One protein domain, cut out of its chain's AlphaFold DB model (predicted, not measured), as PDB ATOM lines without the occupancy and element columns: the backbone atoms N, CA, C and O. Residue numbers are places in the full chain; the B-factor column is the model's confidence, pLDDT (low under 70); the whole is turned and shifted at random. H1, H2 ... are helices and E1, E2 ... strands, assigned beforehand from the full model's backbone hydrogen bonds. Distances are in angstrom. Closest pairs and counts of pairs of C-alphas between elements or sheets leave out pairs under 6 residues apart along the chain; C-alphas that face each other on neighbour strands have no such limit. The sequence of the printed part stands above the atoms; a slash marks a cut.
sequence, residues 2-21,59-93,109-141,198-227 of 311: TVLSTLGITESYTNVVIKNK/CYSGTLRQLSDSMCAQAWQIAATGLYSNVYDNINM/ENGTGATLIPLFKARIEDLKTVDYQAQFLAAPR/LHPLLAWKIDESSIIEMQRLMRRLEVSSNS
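AT A GLANCE: This is residues 2 to 21, 59 to 93, 109 to 141 and 198 to 227 of the 311 residues of an uncharacterized protein of Laccaria amethystina LaAM-08-1 (UniProt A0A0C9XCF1). A long two-stranded ribbon, E1 and E2, stands near the middle of a loose, elongated model; the long helix H3 packs near one end of it with residues 72 to 79 and reaches away, while residues 128 to 141, with H4, stick out as a free arm. H5 meets the last residues of H3 in a corner, and the short H2 sits at the first residues of H3. The printed part has 118 residues, with five named helices and two named strands in the order H1 H2 H3 E1 E2 H4 H5; the sheet, E1 - E2, is antiparallel and the class is mixed, helices and strands. The radius of gyration of the C-alphas is 18.4 A, and the spans are 62 by 33 by 29 A.

HOW THE PARTS SIT: Look first at E1, residues 84 to 93, and E2, residues 109 to 118, antiparallel neighbours at 159 degrees; N 85 and O 117 are 2.8 A apart and N 113 and O 89 2.9 A, both within hydrogen-bond range. Residues 115 to 116 of E2 also pair, antiparallel, with residues 199 to 200. Next find H3, residues 63 to 80: it has 4 pairs of C-alphas within 8 A of E2, the closest being those of Ala 75 and Leu 116, 6.5 A apart. With residues 76 to 80 alone H3 touches residues 221 to 225 of H5, residues 211 to 225; the closest C-alphas are those of Ala 80 and Ser 225, 4.7 A apart, and the lines are about perpendicular at 84 degrees. With residues 63 to 65 alone H3 touches H2, residues 13 to 17, where the C-alphas of Val 16 and Thr 63 come closest at 4.9 A. H1, residues 2 to 6, and H4, residues 129 to 138, touch no helix. In H1, H2, H3, H4 and H5 every O i to N i+4 pair is within hydrogen-bond range.

IN THESE COORDINATES: Find C-alpha 84 at (30.839, -3.331, -52.082); from there E1 runs 26.8 A, and E2 runs 28.4 A. H3 runs 25.5 A from C-alpha 63 at (11.027, -19.494, -41.924). H4 is 13.9 A long, and H5 runs 22.0 A to C-alpha 225 at (25.182, -9.532, -61.471). H1 and H2 have 5 residues each.

THE WHOLE: The farthest C-alphas, of Ser 12 and Pro 140, are 62.5 A apart. Look for cuts between C-alphas 21 and 59, 4.8 A, 93 and 109, 5.2 A, and 141 and 198, 37.7 A. Of the links printed whole, none is long. Mean pLDDT of the printed part is 84.1; residues 223 to 227 are among the 13 under 70.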
ATOM      1  N   THR A   2      16.534 -19.245 -28.714       61.72
ATOM      2  CA  THR A   2      16.469 -17.925 -28.052       61.72
ATOM      3  C   THR A   2      16.450 -16.713 -28.996       61.72
ATOM      4  O   THR A   2      15.826 -15.709 -28.675       61.72
ATOM      5  N   VAL A   3      17.071 -16.798 -30.178       67.31
ATOM      6  CA  VAL A   3      17.152 -15.662 -31.125       67.31
ATOM      7  C   VAL A   3      15.800 -15.330 -31.777       67.31
ATOM      8  O   VAL A   3      15.458 -14.165 -31.952       67.31
ATOM      9  N   LEU A   4      14.989 -16.337 -32.116       77.50
ATOM     10  CA  LEU A   4      13.665 -16.091 -32.702       77.50
ATOM     11  C   LEU A   4      12.672 -15.588 -31.648       77.50
ATOM     12  O   LEU A   4      11.876 -14.700 -31.937       77.50
ATOM     13  N   SER A   5      12.785 -16.062 -30.402       80.50
ATOM     14  CA  SER A   5      11.961 -15.549 -29.304       80.50
ATOM     15  C   SER A   5      12.265 -14.089 -28.967       80.50
ATOM     16  O   SER A   5      11.337 -13.350 -28.659       80.50
ATOM     17  N   THR A   6      13.522 -13.631 -29.086       83.69
ATOM     18  CA  THR A   6      13.849 -12.199 -28.915       83.69
ATOM     19  C   THR A   6      13.242 -11.315 -30.004       83.69
ATOM     20  O   THR A   6      13.050 -10.126 -29.780       83.69
ATOM     21  N   LEU A   7      12.905 -11.893 -31.161       84.12
ATOM     22  CA  LEU A   7      12.188 -11.219 -32.247       84.12
ATOM     23  C   LEU A   7      10.659 -11.373 -32.134       84.12
ATOM     24  O   LEU A   7       9.938 -10.931 -33.022       84.12
ATOM     25  N   GLY A   8      10.156 -12.020 -31.075       89.81
ATOM     26  CA  GLY A   8       8.728 -12.290 -30.892       89.81
ATOM     27  C   GLY A   8       8.163 -13.376 -31.815       89.81
ATOM     28  O   GLY A   8       6.946 -13.503 -31.927       89.81
ATOM     29  N   ILE A   9       9.012 -14.168 -32.479       86.25
ATOM     30  CA  ILE A   9       8.583 -15.224 -33.403       86.25
ATOM     31  C   ILE A   9       8.445 -16.540 -32.634       86.25
ATOM     32  O   ILE A   9       9.436 -17.130 -32.194       86.25
ATOM     33  N   THR A  10       7.210 -17.023 -32.496       89.56
ATOM     34  CA  THR A  10       6.890 -18.317 -31.874       89.56
ATOM     35  C   THR A  10       6.442 -19.317 -32.936       89.56
ATOM     36  O   THR A  10       5.270 -19.370 -33.305       89.56
ATOM     37  N   GLU A  11       7.373 -20.129 -33.430       88.62
ATOM     38  CA  GLU A  11       7.089 -21.188 -34.400       88.62
ATOM     39  C   GLU A  11       7.626 -22.537 -33.926       88.62
ATOM     40  O   GLU A  11       8.607 -22.618 -33.183       88.62
ATOM     41  N   SER A  12       6.989 -23.623 -34.371       88.62
ATOM     42  CA  SER A  12       7.502 -24.966 -34.112       88.62
ATOM     43  C   SER A  12       8.843 -25.161 -34.821       88.62
ATOM     44  O   SER A  12       9.044 -24.676 -35.935       88.62
ATOM     45  N   TYR A  13       9.750 -25.929 -34.209       84.69
ATOM     46  CA  TYR A  13      11.047 -26.247 -34.817       84.69
ATOM     47  C   TYR A  13      10.887 -26.785 -36.243       84.69
ATOM     48  O   TYR A  13      11.605 -26.371 -37.149       84.69
ATOM     49  N   THR A  14       9.880 -27.636 -36.463       86.06
ATOM     50  CA  THR A  14       9.533 -28.166 -37.780       86.06
ATOM     51  C   THR A  14       9.281 -27.037 -38.783       86.06
ATOM     52  O   THR A  14       9.909 -27.029 -39.834       86.06
ATOM     53  N   ASN A  15       8.459 -26.035 -38.461       86.19
ATOM     54  CA  ASN A  15       8.206 -24.900 -39.359       86.19
ATOM     55  C   ASN A  15       9.458 -24.052 -39.618       86.19
ATOM     56  O   ASN A  15       9.638 -23.565 -40.731       86.19
ATOM     57  N   VAL A  16      10.355 -23.937 -38.638       87.12
ATOM     58  CA  VAL A  16      11.610 -23.191 -38.792       87.12
ATOM     59  C   VAL A  16      12.554 -23.883 -39.783       87.12
ATOM     60  O   VAL A  16      13.144 -23.207 -40.629       87.12
ATOM     61  N   VAL A  17      12.692 -25.215 -39.706       85.25
ATOM     62  CA  VAL A  17      13.709 -25.973 -40.467       85.25
ATOM     63  C   VAL A  17      13.178 -26.770 -41.659       85.25
ATOM     64  O   VAL A  17      13.978 -27.406 -42.350       85.25
ATOM     65  N   ILE A  18      11.862 -26.778 -41.922       85.06
ATOM     66  CA  ILE A  18      11.275 -27.530 -43.042       85.06
ATOM     67  C   ILE A  18      11.995 -27.156 -44.348       85.06
ATOM     68  O   ILE A  18      11.908 -26.038 -44.857       85.06
ATOM     69  N   LYS A  19      12.698 -28.146 -44.907       69.25
ATOM     70  CA  LYS A  19      13.252 -28.108 -46.268       69.25
ATOM     71  C   LYS A  19      12.239 -28.604 -47.304       69.25
ATOM     72  O   LYS A  19      12.379 -28.328 -48.491       69.25
ATOM     73  N   ASN A  20      11.238 -29.364 -46.857       58.75
ATOM     74  CA  ASN A  20      10.331 -30.089 -47.734       58.75
ATOM     75  C   ASN A  20       9.198 -29.214 -48.252       58.75
ATOM     76  O   ASN A  20       8.457 -28.602 -47.484       58.75
ATOM     77  N   LYS A  21       9.020 -29.275 -49.575       57.41
ATOM     78  CA  LYS A  21       7.872 -28.729 -50.289       57.41
ATOM     79  C   LYS A  21       6.612 -29.411 -49.762       57.41
ATOM     80  O   LYS A  21       6.263 -30.506 -50.201       57.41
ATOM     81  N   CYS A  59       5.188 -24.052 -53.131       68.31
ATOM     82  CA  CYS A  59       6.093 -24.696 -52.204       68.31
ATOM     83  C   CYS A  59       6.362 -23.740 -51.040       68.31
ATOM     84  O   CYS A  59       6.903 -22.662 -51.260       68.31
ATOM     85  N   TYR A  60       6.036 -24.148 -49.815       77.50
ATOM     86  CA  TYR A  60       6.399 -23.405 -48.607       77.50
ATOM     87  C   TYR A  60       7.751 -23.892 -48.068       77.50
ATOM     88  O   TYR A  60       7.901 -25.083 -47.787       77.50
ATOM     89  N   SER A  61       8.729 -22.994 -47.937       86.25
ATOM     90  CA  SER A  61      10.000 -23.238 -47.240       86.25
ATOM     91  C   SER A  61       9.901 -22.799 -45.778       86.25
ATOM     92  O   SER A  61       9.111 -21.917 -45.453       86.25
ATOM     93  N   GLY A  62      10.684 -23.407 -44.884       89.69
ATOM     94  CA  GLY A  62      10.711 -22.998 -43.480       89.69
ATOM     95  C   GLY A  62      11.212 -21.564 -43.279       89.69
ATOM     96  O   GLY A  62      11.978 -21.041 -44.092       89.69
ATOM     97  N   THR A  63      10.806 -20.930 -42.183       89.38
ATOM     98  CA  THR A  63      11.027 -19.494 -41.924       89.38
ATOM     99  C   THR A  63      12.504 -19.104 -41.910       89.38
ATOM    100  O   THR A  63      12.877 -18.070 -42.461       89.38
ATOM    101  N   LEU A  64      13.384 -19.960 -41.374       87.69
ATOM    102  CA  LEU A  64      14.828 -19.702 -41.400       87.69
ATOM    103  C   LEU A  64      15.371 -19.683 -42.831       87.69
ATOM    104  O   LEU A  64      16.246 -18.883 -43.161       87.69
ATOM    105  N   ARG A  65      14.837 -20.554 -43.693       87.44
ATOM    106  CA  ARG A  65      15.225 -20.593 -45.098       87.44
ATOM    107  C   ARG A  65      14.724 -19.357 -45.835       87.44
ATOM    108  O   ARG A  65      15.509 -18.759 -46.552       87.44
ATOM    109  N   GLN A  66      13.482 -18.938 -45.600       89.12
ATOM    110  CA  GLN A  66      12.941 -17.701 -46.175       89.12
ATOM    111  C   GLN A  66      13.757 -16.470 -45.760       89.12
ATOM    112  O   GLN A  66      14.085 -15.641 -46.604       89.12
ATOM    113  N   LEU A  67      14.135 -16.370 -44.480       89.31
ATOM    114  CA  LEU A  67      14.996 -15.292 -43.993       89.31
ATOM    115  C   LEU A  67      16.372 -15.336 -44.664       89.31
ATOM    116  O   LEU A  67      16.863 -14.314 -45.132       89.31
ATOM    117  N   SER A  68      16.976 -16.521 -44.740       89.25
ATOM    118  CA  SER A  68      18.268 -16.712 -45.397       89.25
ATOM    119  C   SER A  68      18.217 -16.350 -46.885       89.25
ATOM    120  O   SER A  68      19.105 -15.646 -47.359       89.25
ATOM    121  N   ASP A  69      17.171 -16.770 -47.599       89.44
ATOM    122  CA  ASP A  69      16.959 -16.455 -49.012       89.44
ATOM    123  C   ASP A  69      16.708 -14.944 -49.203       89.44
ATOM    124  O   ASP A  69      17.237 -14.351 -50.139       89.44
ATOM    125  N   SER A  70      15.976 -14.298 -48.287       91.94
ATOM    126  CA  SER A  70      15.741 -12.844 -48.283       91.94
ATOM    127  C   SER A  70      17.032 -12.045 -48.067       91.94
ATOM    128  O   SER A  70      17.324 -11.119 -48.824       91.94
ATOM    129  N   MET A  71      17.855 -12.438 -47.090       91.25
ATOM    130  CA  MET A  71      19.168 -11.823 -46.855       91.25
ATOM    131  C   MET A  71      20.104 -12.020 -48.047       91.25
ATOM    132  O   MET A  71      20.780 -11.077 -48.454       91.25
ATOM    133  N   CYS A  72      20.088 -13.206 -48.664       90.12
ATOM    134  CA  CYS A  72      20.822 -13.439 -49.905       90.12
ATOM    135  C   CYS A  72      20.318 -12.531 -51.026       90.12
ATOM    136  O   CYS A  72      21.127 -11.890 -51.680       90.12
ATOM    137  N   ALA A  73      19.005 -12.410 -51.228       91.25
ATOM    138  CA  ALA A  73      18.454 -11.537 -52.262       91.25
ATOM    139  C   ALA A  73      18.895 -10.072 -52.077       91.25
ATOM    140  O   ALA A  73      19.281  -9.426 -53.051       91.25
ATOM    141  N   GLN A  74      18.914  -9.564 -50.841       94.38
ATOM    142  CA  GLN A  74      19.432  -8.222 -50.543       94.38
ATOM    143  C   GLN A  74      20.934  -8.105 -50.819       94.38
ATOM    144  O   GLN A  74      21.373  -7.158 -51.472       94.38
ATOM    145  N   ALA A  75      21.723  -9.088 -50.379       93.12
ATOM    146  CA  ALA A  75      23.153  -9.148 -50.668       93.12
ATOM    147  C   ALA A  75      23.418  -9.121 -52.184       93.12
ATOM    148  O   ALA A  75      24.339  -8.455 -52.645       93.12
ATOM    149  N   TRP A  76      22.575  -9.791 -52.972       91.19
ATOM    150  CA  TRP A  76      22.688  -9.843 -54.429       91.19
ATOM    151  C   TRP A  76      22.337  -8.506 -55.083       91.19
ATOM    152  O   TRP A  76      23.014  -8.097 -56.022       91.19
ATOM    153  N   GLN A  77      21.333  -7.790 -54.569       94.00
ATOM    154  CA  GLN A  77      21.024  -6.429 -55.020       94.00
ATOM    155  C   GLN A  77      22.200  -5.477 -54.777       94.00
ATOM    156  O   GLN A  77      22.533  -4.680 -55.649       94.00
ATOM    157  N   ILE A  78      22.867  -5.600 -53.630       93.81
ATOM    158  CA  ILE A  78      24.068  -4.817 -53.311       93.81
ATOM    159  C   ILE A  78      25.229  -5.221 -54.214       93.81
ATOM    160  O   ILE A  78      25.897  -4.355 -54.772       93.81
ATOM    161  N   ALA A  79      25.439  -6.522 -54.419       91.75
ATOM    162  CA  ALA A  79      26.473  -7.019 -55.317       91.75
ATOM    163  C   ALA A  79      26.284  -6.500 -56.752       91.75
ATOM    164  O   ALA A  79      27.251  -6.113 -57.404       91.75
ATOM    165  N   ALA A  80      25.037  -6.403 -57.222       90.62
ATOM    166  CA  ALA A  80      24.713  -5.857 -58.538       90.62
ATOM    167  C   ALA A  80      25.111  -4.379 -58.711       90.62
ATOM    168  O   ALA A  80      25.282  -3.935 -59.843       90.62
ATOM    169  N   THR A  81      25.305  -3.619 -57.625       92.75
ATOM    170  CA  THR A  81      25.804  -2.232 -57.707       92.75
ATOM    171  C   THR A  81      27.296  -2.147 -58.038       92.75
ATOM    172  O   THR A  81      27.761  -1.099 -58.478       92.75
ATOM    173  N   GLY A  82      28.066  -3.215 -57.786       90.75
ATOM    174  CA  GLY A  82      29.528  -3.209 -57.892       90.75
ATOM    175  C   GLY A  82      30.254  -2.365 -56.832       90.75
ATOM    176  O   GLY A  82      31.479  -2.307 -56.846       90.75
ATOM    177  N   LEU A  83      29.531  -1.728 -55.900       94.31
ATOM    178  CA  LEU A  83      30.078  -0.836 -54.869       94.31
ATOM    179  C   LEU A  83      30.043  -1.490 -53.486       94.31
ATOM    180  O   LEU A  83      29.361  -1.035 -52.565       94.31
ATOM    181  N   TYR A  84      30.789  -2.577 -53.330       94.50
ATOM    182  CA  TYR A  84      30.839  -3.331 -52.082       94.50
ATOM    183  C   TYR A  84      32.246  -3.853 -51.789       94.50
ATOM    184  O   TYR A  84      33.069  -4.051 -52.679       94.50
ATOM    185  N   SER A  85      32.505  -4.089 -50.509       91.94
ATOM    186  CA  SER A  85      33.612  -4.890 -50.010       91.94
ATOM    187  C   SER A  85      33.093  -6.271 -49.628       91.94
ATOM    188  O   SER A  85      31.947  -6.412 -49.196       91.94
ATOM    189  N   ASN A  86      33.931  -7.290 -49.785       90.94
ATOM    190  CA  ASN A  86      33.631  -8.641 -49.337       90.94
ATOM    191  C   ASN A  86      34.675  -9.071 -48.309       90.94
ATOM    192  O   ASN A  86      35.877  -8.984 -48.568       90.94
ATOM    193  N   VAL A  87      34.208  -9.531 -47.152       88.44
ATOM    194  CA  VAL A  87      35.059 -10.059 -46.087       88.44
ATOM    195  C   VAL A  87      34.785 -11.545 -45.946       88.44
ATOM    196  O   VAL A  87      33.645 -11.949 -45.714       88.44
ATOM    197  N   TYR A  88      35.842 -12.339 -46.074       86.25
ATOM    198  CA  TYR A  88      35.823 -13.770 -45.808       86.25
ATOM    199  C   TYR A  88      36.264 -14.025 -44.376       86.25
ATOM    200  O   TYR A  88      37.245 -13.433 -43.922       86.25
ATOM    201  N   ASP A  89      35.540 -14.894 -43.683       83.12
ATOM    202  CA  ASP A  89      35.888 -15.322 -42.334       83.12
ATOM    203  C   ASP A  89      35.666 -16.827 -42.165       83.12
ATOM    204  O   ASP A  89      34.728 -17.412 -42.726       83.12
ATOM    205  N   ASN A  90      36.520 -17.445 -41.358       81.38
ATOM    206  CA  ASN A  90      36.491 -18.874 -41.095       81.38
ATOM    207  C   ASN A  90      35.553 -19.127 -39.931       81.38
ATOM    208  O   ASN A  90      35.866 -18.870 -38.766       81.38
ATOM    209  N   ILE A  91      34.403 -19.705 -40.239       76.00
ATOM    210  CA  ILE A  91      33.436 -20.098 -39.234       76.00
ATOM    211  C   ILE A  91      33.790 -21.515 -38.789       76.00
ATOM    212  O   ILE A  91      33.464 -22.501 -39.445       76.00
ATOM    213  N   ASN A  92      34.455 -21.604 -37.639       76.38
ATOM    214  CA  ASN A  92      34.658 -22.859 -36.925       76.38
ATOM    215  C   ASN A  92      33.575 -22.985 -35.847       76.38
ATOM    216  O   ASN A  92      33.687 -22.390 -34.772       76.38
ATOM    217  N   MET A  93      32.511 -23.742 -36.125       69.88
ATOM    218  CA  MET A  93      31.471 -24.032 -35.137       69.88
ATOM    219  C   MET A  93      31.731 -25.386 -34.483       69.88
ATOM    220  O   MET A  93      31.617 -26.440 -35.107       69.88
ATOM    221  N   GLU A 109      31.961 -28.346 -37.401       74.44
ATOM    222  CA  GLU A 109      31.468 -27.832 -38.674       74.44
ATOM    223  C   GLU A 109      32.329 -26.627 -39.050       74.44
ATOM    224  O   GLU A 109      32.256 -25.564 -38.426       74.44
ATOM    225  N   ASN A 110      33.164 -26.828 -40.066       76.69
ATOM    226  CA  ASN A 110      33.972 -25.777 -40.665       76.69
ATOM    227  C   ASN A 110      33.258 -25.269 -41.911       76.69
ATOM    228  O   ASN A 110      32.840 -26.052 -42.769       76.69
ATOM    229  N   GLY A 111      33.136 -23.957 -42.022       79.25
ATOM    230  CA  GLY A 111      32.656 -23.314 -43.232       79.25
ATOM    231  C   GLY A 111      33.297 -21.952 -43.406       79.25
ATOM    232  O   GLY A 111      33.657 -21.295 -42.432       79.25
ATOM    233  N   THR A 112      33.391 -21.513 -44.651       81.56
ATOM    234  CA  THR A 112      33.807 -20.148 -44.961       81.56
ATOM    235  C   THR A 112      32.552 -19.295 -45.065       81.56
ATOM    236  O   THR A 112      31.673 -19.555 -45.898       81.56
ATOM    237  N   GLY A 113      32.437 -18.301 -44.189       85.62
ATOM    238  CA  GLY A 113      31.433 -17.251 -44.285       85.62
ATOM    239  C   GLY A 113      31.953 -16.112 -45.154       85.62
ATOM    240  O   GLY A 113      33.135 -15.785 -45.117       85.62
ATOM    241  N   ALA A 114      31.070 -15.492 -45.929       89.25
ATOM    242  CA  ALA A 114      31.374 -14.256 -46.640       89.25
ATOM    243  C   ALA A 114      30.345 -13.197 -46.244       89.25
ATOM    244  O   ALA A 114      29.159 -13.503 -46.134       89.25
ATOM    245  N   THR A 115      30.782 -11.964 -46.008       91.44
ATOM    246  CA  THR A 115      29.893 -10.845 -45.671       91.44
ATOM    247  C   THR A 115      30.129  -9.708 -46.644       91.44
ATOM    248  O   THR A 115      31.248  -9.205 -46.755       91.44
ATOM    249  N   LEU A 116      29.063  -9.290 -47.327       93.75
ATOM    250  CA  LEU A 116      29.095  -8.101 -48.169       93.75
ATOM    251  C   LEU A 116      28.847  -6.856 -47.322       93.75
ATOM    252  O   LEU A 116      27.939  -6.826 -46.487       93.75
ATOM    253  N   ILE A 117      29.653  -5.831 -47.571       96.00
ATOM    254  CA  ILE A 117      29.590  -4.534 -46.902       96.00
ATOM    255  C   ILE A 117      29.568  -3.459 -47.994       96.00
ATOM    256  O   ILE A 117      30.571  -3.310 -48.694       96.00
ATOM    257  N   PRO A 118      28.466  -2.714 -48.188       96.12
ATOM    258  CA  PRO A 118      28.425  -1.610 -49.143       96.12
ATOM    259  C   PRO A 118      29.532  -0.589 -48.859       96.12
ATOM    260  O   PRO A 118      29.788  -0.240 -47.703       96.12
ATOM    261  N   LEU A 119      30.194  -0.095 -49.904       94.94
ATOM    262  CA  LEU A 119      31.250   0.901 -49.739       94.94
ATOM    263  C   LEU A 119      30.643   2.272 -49.416       94.94
ATOM    264  O   LEU A 119      29.857   2.827 -50.182       94.94
ATOM    265  N   PHE A 120      31.034   2.847 -48.282       95.81
ATOM    266  CA  PHE A 120      30.512   4.135 -47.833       95.81
ATOM    267  C   PHE A 120      31.027   5.294 -48.696       95.81
ATOM    268  O   PHE A 120      32.232   5.534 -48.759       95.81
ATOM    269  N   LYS A 121      30.100   6.032 -49.328       95.12
ATOM    270  CA  LYS A 121      30.374   7.190 -50.208       95.12
ATOM    271  C   LYS A 121      31.361   6.904 -51.354       95.12
ATOM    272  O   LYS A 121      31.970   7.834 -51.874       95.12
ATOM    273  N   ALA A 122      31.520   5.644 -51.755       95.25
ATOM    274  CA  ALA A 122      32.362   5.294 -52.891       95.25
ATOM    275  C   ALA A 122      31.598   5.455 -54.204       95.25
ATOM    276  O   ALA A 122      30.397   5.181 -54.271       95.25
ATOM    277  N   ARG A 123      32.309   5.855 -55.256       95.19
ATOM    278  CA  ARG A 123      31.800   5.845 -56.626       95.19
ATOM    279  C   ARG A 123      32.585   4.845 -57.464       95.19
ATOM    280  O   ARG A 123      33.686   4.435 -57.101       95.19
ATOM    281  N   ILE A 124      32.020   4.455 -58.603       92.38
ATOM    282  CA  ILE A 124      32.632   3.444 -59.475       92.38
ATOM    283  C   ILE A 124      33.962   3.965 -60.035       92.38
ATOM    284  O   ILE A 124      34.914   3.203 -60.171       92.38
ATOM    285  N   GLU A 125      34.074   5.273 -60.273       93.69
ATOM    286  CA  GLU A 125      35.304   5.896 -60.773       93.69
ATOM    287  C   GLU A 125      36.435   5.898 -59.735       93.69
ATOM    288  O   GLU A 125      37.599   6.068 -60.104       93.69
ATOM    289  N   ASP A 126      36.108   5.711 -58.452       90.44
ATOM    290  CA  ASP A 126      37.087   5.611 -57.371       90.44
ATOM    291  C   ASP A 126      37.690   4.186 -57.295       90.44
ATOM    292  O   ASP A 126      38.779   3.998 -56.748       90.44
ATOM    293  N   LEU A 127      37.039   3.182 -57.905       90.25
ATOM    294  CA  LEU A 127      37.486   1.782 -57.969       90.25
ATOM    295  C   LEU A 127      38.407   1.520 -59.173       90.25
ATOM    296  O   LEU A 127      38.135   0.679 -60.030       90.25
ATOM    297  N   LYS A 128      39.540   2.224 -59.237       89.94
ATOM    298  CA  LYS A 128      40.532   2.062 -60.317       89.94
ATOM    299  C   LYS A 128      41.481   0.893 -60.057       89.94
ATOM    300  O   LYS A 128      42.678   1.073 -59.825       89.94
ATOM    301  N   THR A 129      40.945  -0.323 -60.087       86.56
ATOM    302  CA  THR A 129      41.721  -1.558 -59.870       86.56
ATOM    303  C   THR A 129      42.866  -1.711 -60.871       86.56
ATOM    304  O   THR A 129      43.945  -2.159 -60.491       86.56
ATOM    305  N   VAL A 130      42.666  -1.276 -62.119       90.06
ATOM    306  CA  VAL A 130      43.689  -1.300 -63.178       90.06
ATOM    307  C   VAL A 130      44.884  -0.420 -62.814       90.06
ATOM    308  O   VAL A 130      46.023  -0.877 -62.896       90.06
ATOM    309  N   ASP A 131      44.636   0.808 -62.350       91.88
ATOM    310  CA  ASP A 131      45.698   1.731 -61.938       91.88
ATOM    311  C   ASP A 131      46.464   1.168 -60.740       91.88
ATOM    312  O   ASP A 131      47.695   1.196 -60.716       91.88
ATOM    313  N   TYR A 132      45.743   0.608 -59.763       87.44
ATOM    314  CA  TYR A 132      46.357  -0.023 -58.597       87.44
ATOM    315  C   TYR A 132      47.234  -1.215 -58.993       87.44
ATOM    316  O   TYR A 132      48.370  -1.324 -58.538       87.44
ATOM    317  N   GLN A 133      46.740  -2.090 -59.870       90.19
ATOM    318  CA  GLN A 133      47.491  -3.245 -60.351       90.19
ATOM    319  C   GLN A 133      48.722  -2.820 -61.156       90.19
ATOM    320  O   GLN A 133      49.804  -3.371 -60.956       90.19
ATOM    321  N   ALA A 134      48.582  -1.824 -62.032       93.25
ATOM    322  CA  ALA A 134      49.698  -1.279 -62.793       93.25
ATOM    323  C   ALA A 134      50.765  -0.688 -61.861       93.25
ATOM    324  O   ALA A 134      51.945  -0.994 -62.016       93.25
ATOM    325  N   GLN A 135      50.361   0.085 -60.849       93.25
ATOM    326  CA  GLN A 135      51.275   0.629 -59.842       93.25
ATOM    327  C   GLN A 135      51.932  -0.466 -59.002       93.25
ATOM    328  O   GLN A 135      53.124  -0.381 -58.724       93.25
ATOM    329  N   PHE A 136      51.185  -1.503 -58.626       90.88
ATOM    330  CA  PHE A 136      51.714  -2.637 -57.873       90.88
ATOM    331  C   PHE A 136      52.774  -3.405 -58.672       90.88
ATOM    332  O   PHE A 136      53.834  -3.721 -58.141       90.88
ATOM    333  N   LEU A 137      52.521  -3.666 -59.958       92.56
ATOM    334  CA  LEU A 137      53.474  -4.344 -60.843       92.56
ATOM    335  C   LEU A 137      54.679  -3.461 -61.200       92.56
ATOM    336  O   LEU A 137      55.778  -3.980 -61.389       92.56
ATOM    337  N   ALA A 138      54.483  -2.143 -61.285       94.94
ATOM    338  CA  ALA A 138      55.548  -1.173 -61.532       94.94
ATOM    339  C   ALA A 138      56.363  -0.831 -60.273       94.94
ATOM    340  O   ALA A 138      57.417  -0.199 -60.385       94.94
ATOM    341  N   ALA A 139      55.895  -1.217 -59.082       93.19
ATOM    342  CA  ALA A 139      56.569  -0.906 -57.832       93.19
ATOM    343  C   ALA A 139      57.987  -1.515 -57.822       93.19
ATOM    344  O   ALA A 139      58.159  -2.709 -58.099       93.19
ATOM    345  N   PRO A 140      59.030  -0.727 -57.504       91.25
ATOM    346  CA  PRO A 140      60.390  -1.239 -57.442       91.25
ATOM    347  C   PRO A 140      60.522  -2.285 -56.329       91.25
ATOM    348  O   PRO A 140      59.813  -2.253 -55.323       91.25
ATOM    349  N   ARG A 141      61.473  -3.214 -56.489       89.75
ATOM    350  CA  ARG A 141      61.794  -4.188 -55.437       89.75
ATOM    351  C   ARG A 141      62.206  -3.451 -54.162       89.75
ATOM    352  O   ARG A 141      63.129  -2.642 -54.210       89.75
ATOM    353  N   LEU A 198      25.622  -4.882 -42.936       94.25
ATOM    354  CA  LEU A 198      26.256  -6.185 -43.110       94.25
ATOM    355  C   LEU A 198      25.267  -7.137 -43.768       94.25
ATOM    356  O   LEU A 198      24.176  -7.365 -43.242       94.25
ATOM    357  N   HIS A 199      25.674  -7.729 -44.886       94.00
ATOM    358  CA  HIS A 199      24.846  -8.651 -45.654       94.00
ATOM    359  C   HIS A 199      25.549 -10.008 -45.732       94.00
ATOM    360  O   HIS A 199      26.356 -10.238 -46.641       94.00
ATOM    361  N   PRO A 200      25.309 -10.898 -44.751       91.06
ATOM    362  CA  PRO A 200      25.949 -12.202 -44.720       91.06
ATOM    363  C   PRO A 200      25.467 -13.055 -45.895       91.06
ATOM    364  O   PRO A 200      24.268 -13.170 -46.162       91.06
ATOM    365  N   LEU A 201      26.417 -13.676 -46.583       89.69
ATOM    366  CA  LEU A 201      26.173 -14.688 -47.596       89.69
ATOM    367  C   LEU A 201      26.061 -16.065 -46.937       89.69
ATOM    368  O   LEU A 201      26.480 -16.290 -45.800       89.69
ATOM    369  N   LEU A 202      25.489 -17.011 -47.677       86.06
ATOM    370  CA  LEU A 202      25.466 -18.406 -47.257       86.06
ATOM    371  C   LEU A 202      26.891 -18.926 -47.072       86.06
ATOM    372  O   LEU A 202      27.735 -18.753 -47.950       86.06
ATOM    373  N   ALA A 203      27.120 -19.613 -45.953       84.62
ATOM    374  CA  ALA A 203      28.366 -20.321 -45.730       84.62
ATOM    375  C   ALA A 203      28.582 -21.348 -46.845       84.62
ATOM    376  O   ALA A 203      27.668 -22.095 -47.227       84.62
ATOM    377  N   TRP A 204      29.806 -21.394 -47.351       80.88
ATOM    378  CA  TRP A 204      30.198 -22.330 -48.385       80.88
ATOM    379  C   TRP A 204      31.196 -23.341 -47.835       80.88
ATOM    380  O   TRP A 204      32.038 -23.031 -46.994       80.88
ATOM    381  N   LYS A 205      31.089 -24.577 -48.328       80.19
ATOM    382  CA  LYS A 205      32.118 -25.598 -48.133       80.19
ATOM    383  C   LYS A 205      33.200 -25.342 -49.167       80.19
ATOM    384  O   LYS A 205      33.093 -25.844 -50.284       80.19
ATOM    385  N   ILE A 206      34.136 -24.472 -48.822       73.50
ATOM    386  CA  ILE A 206      35.290 -24.151 -49.653       73.50
ATOM    387  C   ILE A 206      36.515 -24.617 -48.903       73.50
ATOM    388  O   ILE A 206      36.655 -24.375 -47.705       73.50
ATOM    389  N   ASP A 207      37.386 -25.297 -49.624       74.75
ATOM    390  CA  ASP A 207      38.758 -25.454 -49.203       74.75
ATOM    391  C   ASP A 207      39.495 -24.148 -49.508       74.75
ATOM    392  O   ASP A 207      39.858 -23.860 -50.647       74.75
ATOM    393  N   GLU A 208      39.688 -23.321 -48.484       65.44
ATOM    394  CA  GLU A 208      40.378 -22.031 -48.602       65.44
ATOM    395  C   GLU A 208      41.832 -22.175 -49.048       65.44
ATOM    396  O   GLU A 208      42.394 -21.237 -49.611       65.44
ATOM    397  N   SER A 209      42.434 -23.356 -48.862       72.12
ATOM    398  CA  SER A 209      43.765 -23.637 -49.401       72.12
ATOM    399  C   SER A 209      43.763 -23.772 -50.932       72.12
ATOM    400  O   SER A 209      44.812 -23.698 -51.576       72.12
ATOM    401  N   SER A 210      42.579 -23.904 -51.541       77.88
ATOM    402  CA  SER A 210      42.390 -23.993 -52.981       77.88
ATOM    403  C   SER A 210      42.051 -22.634 -53.596       77.88
ATOM    404  O   SER A 210      40.899 -22.194 -53.649       77.88
ATOM    405  N   ILE A 211      43.064 -22.012 -54.206       77.50
ATOM    406  CA  ILE A 211      42.923 -20.794 -55.030       77.50
ATOM    407  C   ILE A 211      41.813 -20.961 -56.087       77.50
ATOM    408  O   ILE A 211      41.075 -20.022 -56.394       77.50
ATOM    409  N   ILE A 212      41.661 -22.168 -56.638       80.56
ATOM    410  CA  ILE A 212      40.672 -22.474 -57.680       80.56
ATOM    411  C   ILE A 212      39.244 -22.355 -57.138       80.56
ATOM    412  O   ILE A 212      38.355 -21.862 -57.839       80.56
ATOM    413  N   GLU A 213      38.995 -22.809 -55.910       74.38
ATOM    414  CA  GLU A 213      37.656 -22.745 -55.320       74.38
ATOM    415  C   GLU A 213      37.256 -21.313 -54.975       74.38
ATOM    416  O   GLU A 213      36.128 -20.912 -55.281       74.38
ATOM    417  N   MET A 214      38.202 -20.512 -54.482       73.56
ATOM    418  CA  MET A 214      37.995 -19.080 -54.265       73.56
ATOM    419  C   MET A 214      37.696 -18.339 -55.580       73.56
ATOM    420  O   MET A 214      36.770 -17.534 -55.662       73.56
ATOM    421  N   GLN A 215      38.391 -18.664 -56.673       79.06
ATOM    422  CA  GLN A 215      38.076 -18.081 -57.985       79.06
ATOM    423  C   GLN A 215      36.688 -18.485 -58.504       79.06
ATOM    424  O   GLN A 215      35.976 -17.663 -59.091       79.06
ATOM    425  N   ARG A 216      36.275 -19.745 -58.308       80.56
ATOM    426  CA  ARG A 216      34.923 -20.206 -58.686       80.56
ATOM    427  C   ARG A 216      33.835 -19.492 -57.899       80.56
ATOM    428  O   ARG A 216      32.721 -19.337 -58.400       80.56
ATOM    429  N   LEU A 217      34.137 -19.118 -56.666       73.88
ATOM    430  CA  LEU A 217      33.238 -18.356 -55.829       73.88
ATOM    431  C   LEU A 217      32.970 -16.962 -56.397       73.88
ATOM    432  O   LEU A 217      31.816 -16.590 -56.602       73.88
ATOM    433  N   MET A 218      34.043 -16.226 -56.675       74.38
ATOM    434  CA  MET A 218      33.965 -14.864 -57.196       74.38
ATOM    435  C   MET A 218      33.186 -14.830 -58.506       74.38
ATOM    436  O   MET A 218      32.232 -14.068 -58.640       74.38
ATOM    437  N   ARG A 219      33.465 -15.780 -59.408       81.56
ATOM    438  CA  ARG A 219      32.695 -15.920 -60.651       81.56
ATOM    439  C   ARG A 219      31.209 -16.169 -60.420       81.56
ATOM    440  O   ARG A 219      30.402 -15.724 -61.222       81.56
ATOM    441  N   ARG A 220      30.806 -16.878 -59.360       77.44
ATOM    442  CA  ARG A 220      29.374 -17.068 -59.062       77.44
ATOM    443  C   ARG A 220      28.697 -15.771 -58.631       77.44
ATOM    444  O   ARG A 220      27.540 -15.568 -58.988       77.44
ATOM    445  N   LEU A 221      29.409 -14.903 -57.914       71.88
ATOM    446  CA  LEU A 221      28.906 -13.578 -57.553       71.88
ATOM    447  C   LEU A 221      28.832 -12.657 -58.785       71.88
ATOM    448  O   LEU A 221      27.841 -11.952 -58.951       71.88
ATOM    449  N   GLU A 222      29.801 -12.744 -59.701       71.50
ATOM    450  CA  GLU A 222      29.829 -11.971 -60.957       71.50
ATOM    451  C   GLU A 222      28.799 -12.437 -62.000       71.50
ATOM    452  O   GLU A 222      28.123 -11.634 -62.636       71.50
ATOM    453  N   VAL A 223      28.641 -13.747 -62.205       63.38
ATOM    454  CA  VAL A 223      27.669 -14.280 -63.180       63.38
ATOM    455  C   VAL A 223      26.243 -13.908 -62.777       63.38
ATOM    456  O   VAL A 223      25.392 -13.688 -63.637       63.38
ATOM    457  N   SER A 224      25.985 -13.782 -61.476       58.25
ATOM    458  CA  SER A 224      24.693 -13.326 -60.987       58.25
ATOM    459  C   SER A 224      24.408 -11.851 -61.282       58.25
ATOM    460  O   SER A 224      23.244 -11.508 -61.496       58.25
ATOM    461  N   SER A 225      25.409 -10.968 -61.252       57.91
ATOM    462  CA  SER A 225      25.182  -9.532 -61.471       57.91
ATOM    463  C   SER A 225      24.898  -9.205 -62.944       57.91
ATOM    464  O   SER A 225      24.165  -8.262 -63.234       57.91
ATOM    465  N   ASN A 226      25.355 -10.046 -63.877       54.38
ATOM    466  CA  ASN A 226      25.185  -9.855 -65.327       54.38
ATOM    467  C   ASN A 226      23.798 -10.246 -65.893       54.38
ATOM    468  O   ASN A 226      23.567 -10.121 -67.094       54.38
ATOM    469  N   SER A 227      22.855 -10.704 -65.061       50.50
ATOM    470  CA  SER A 227      21.498 -11.108 -65.489       50.50
ATOM    471  C   SER A 227      20.584  -9.921 -65.865       50.50
ATOM    472  O   SER A 227      19.582 -10.079 -66.563       50.50
TER     473      SER A 227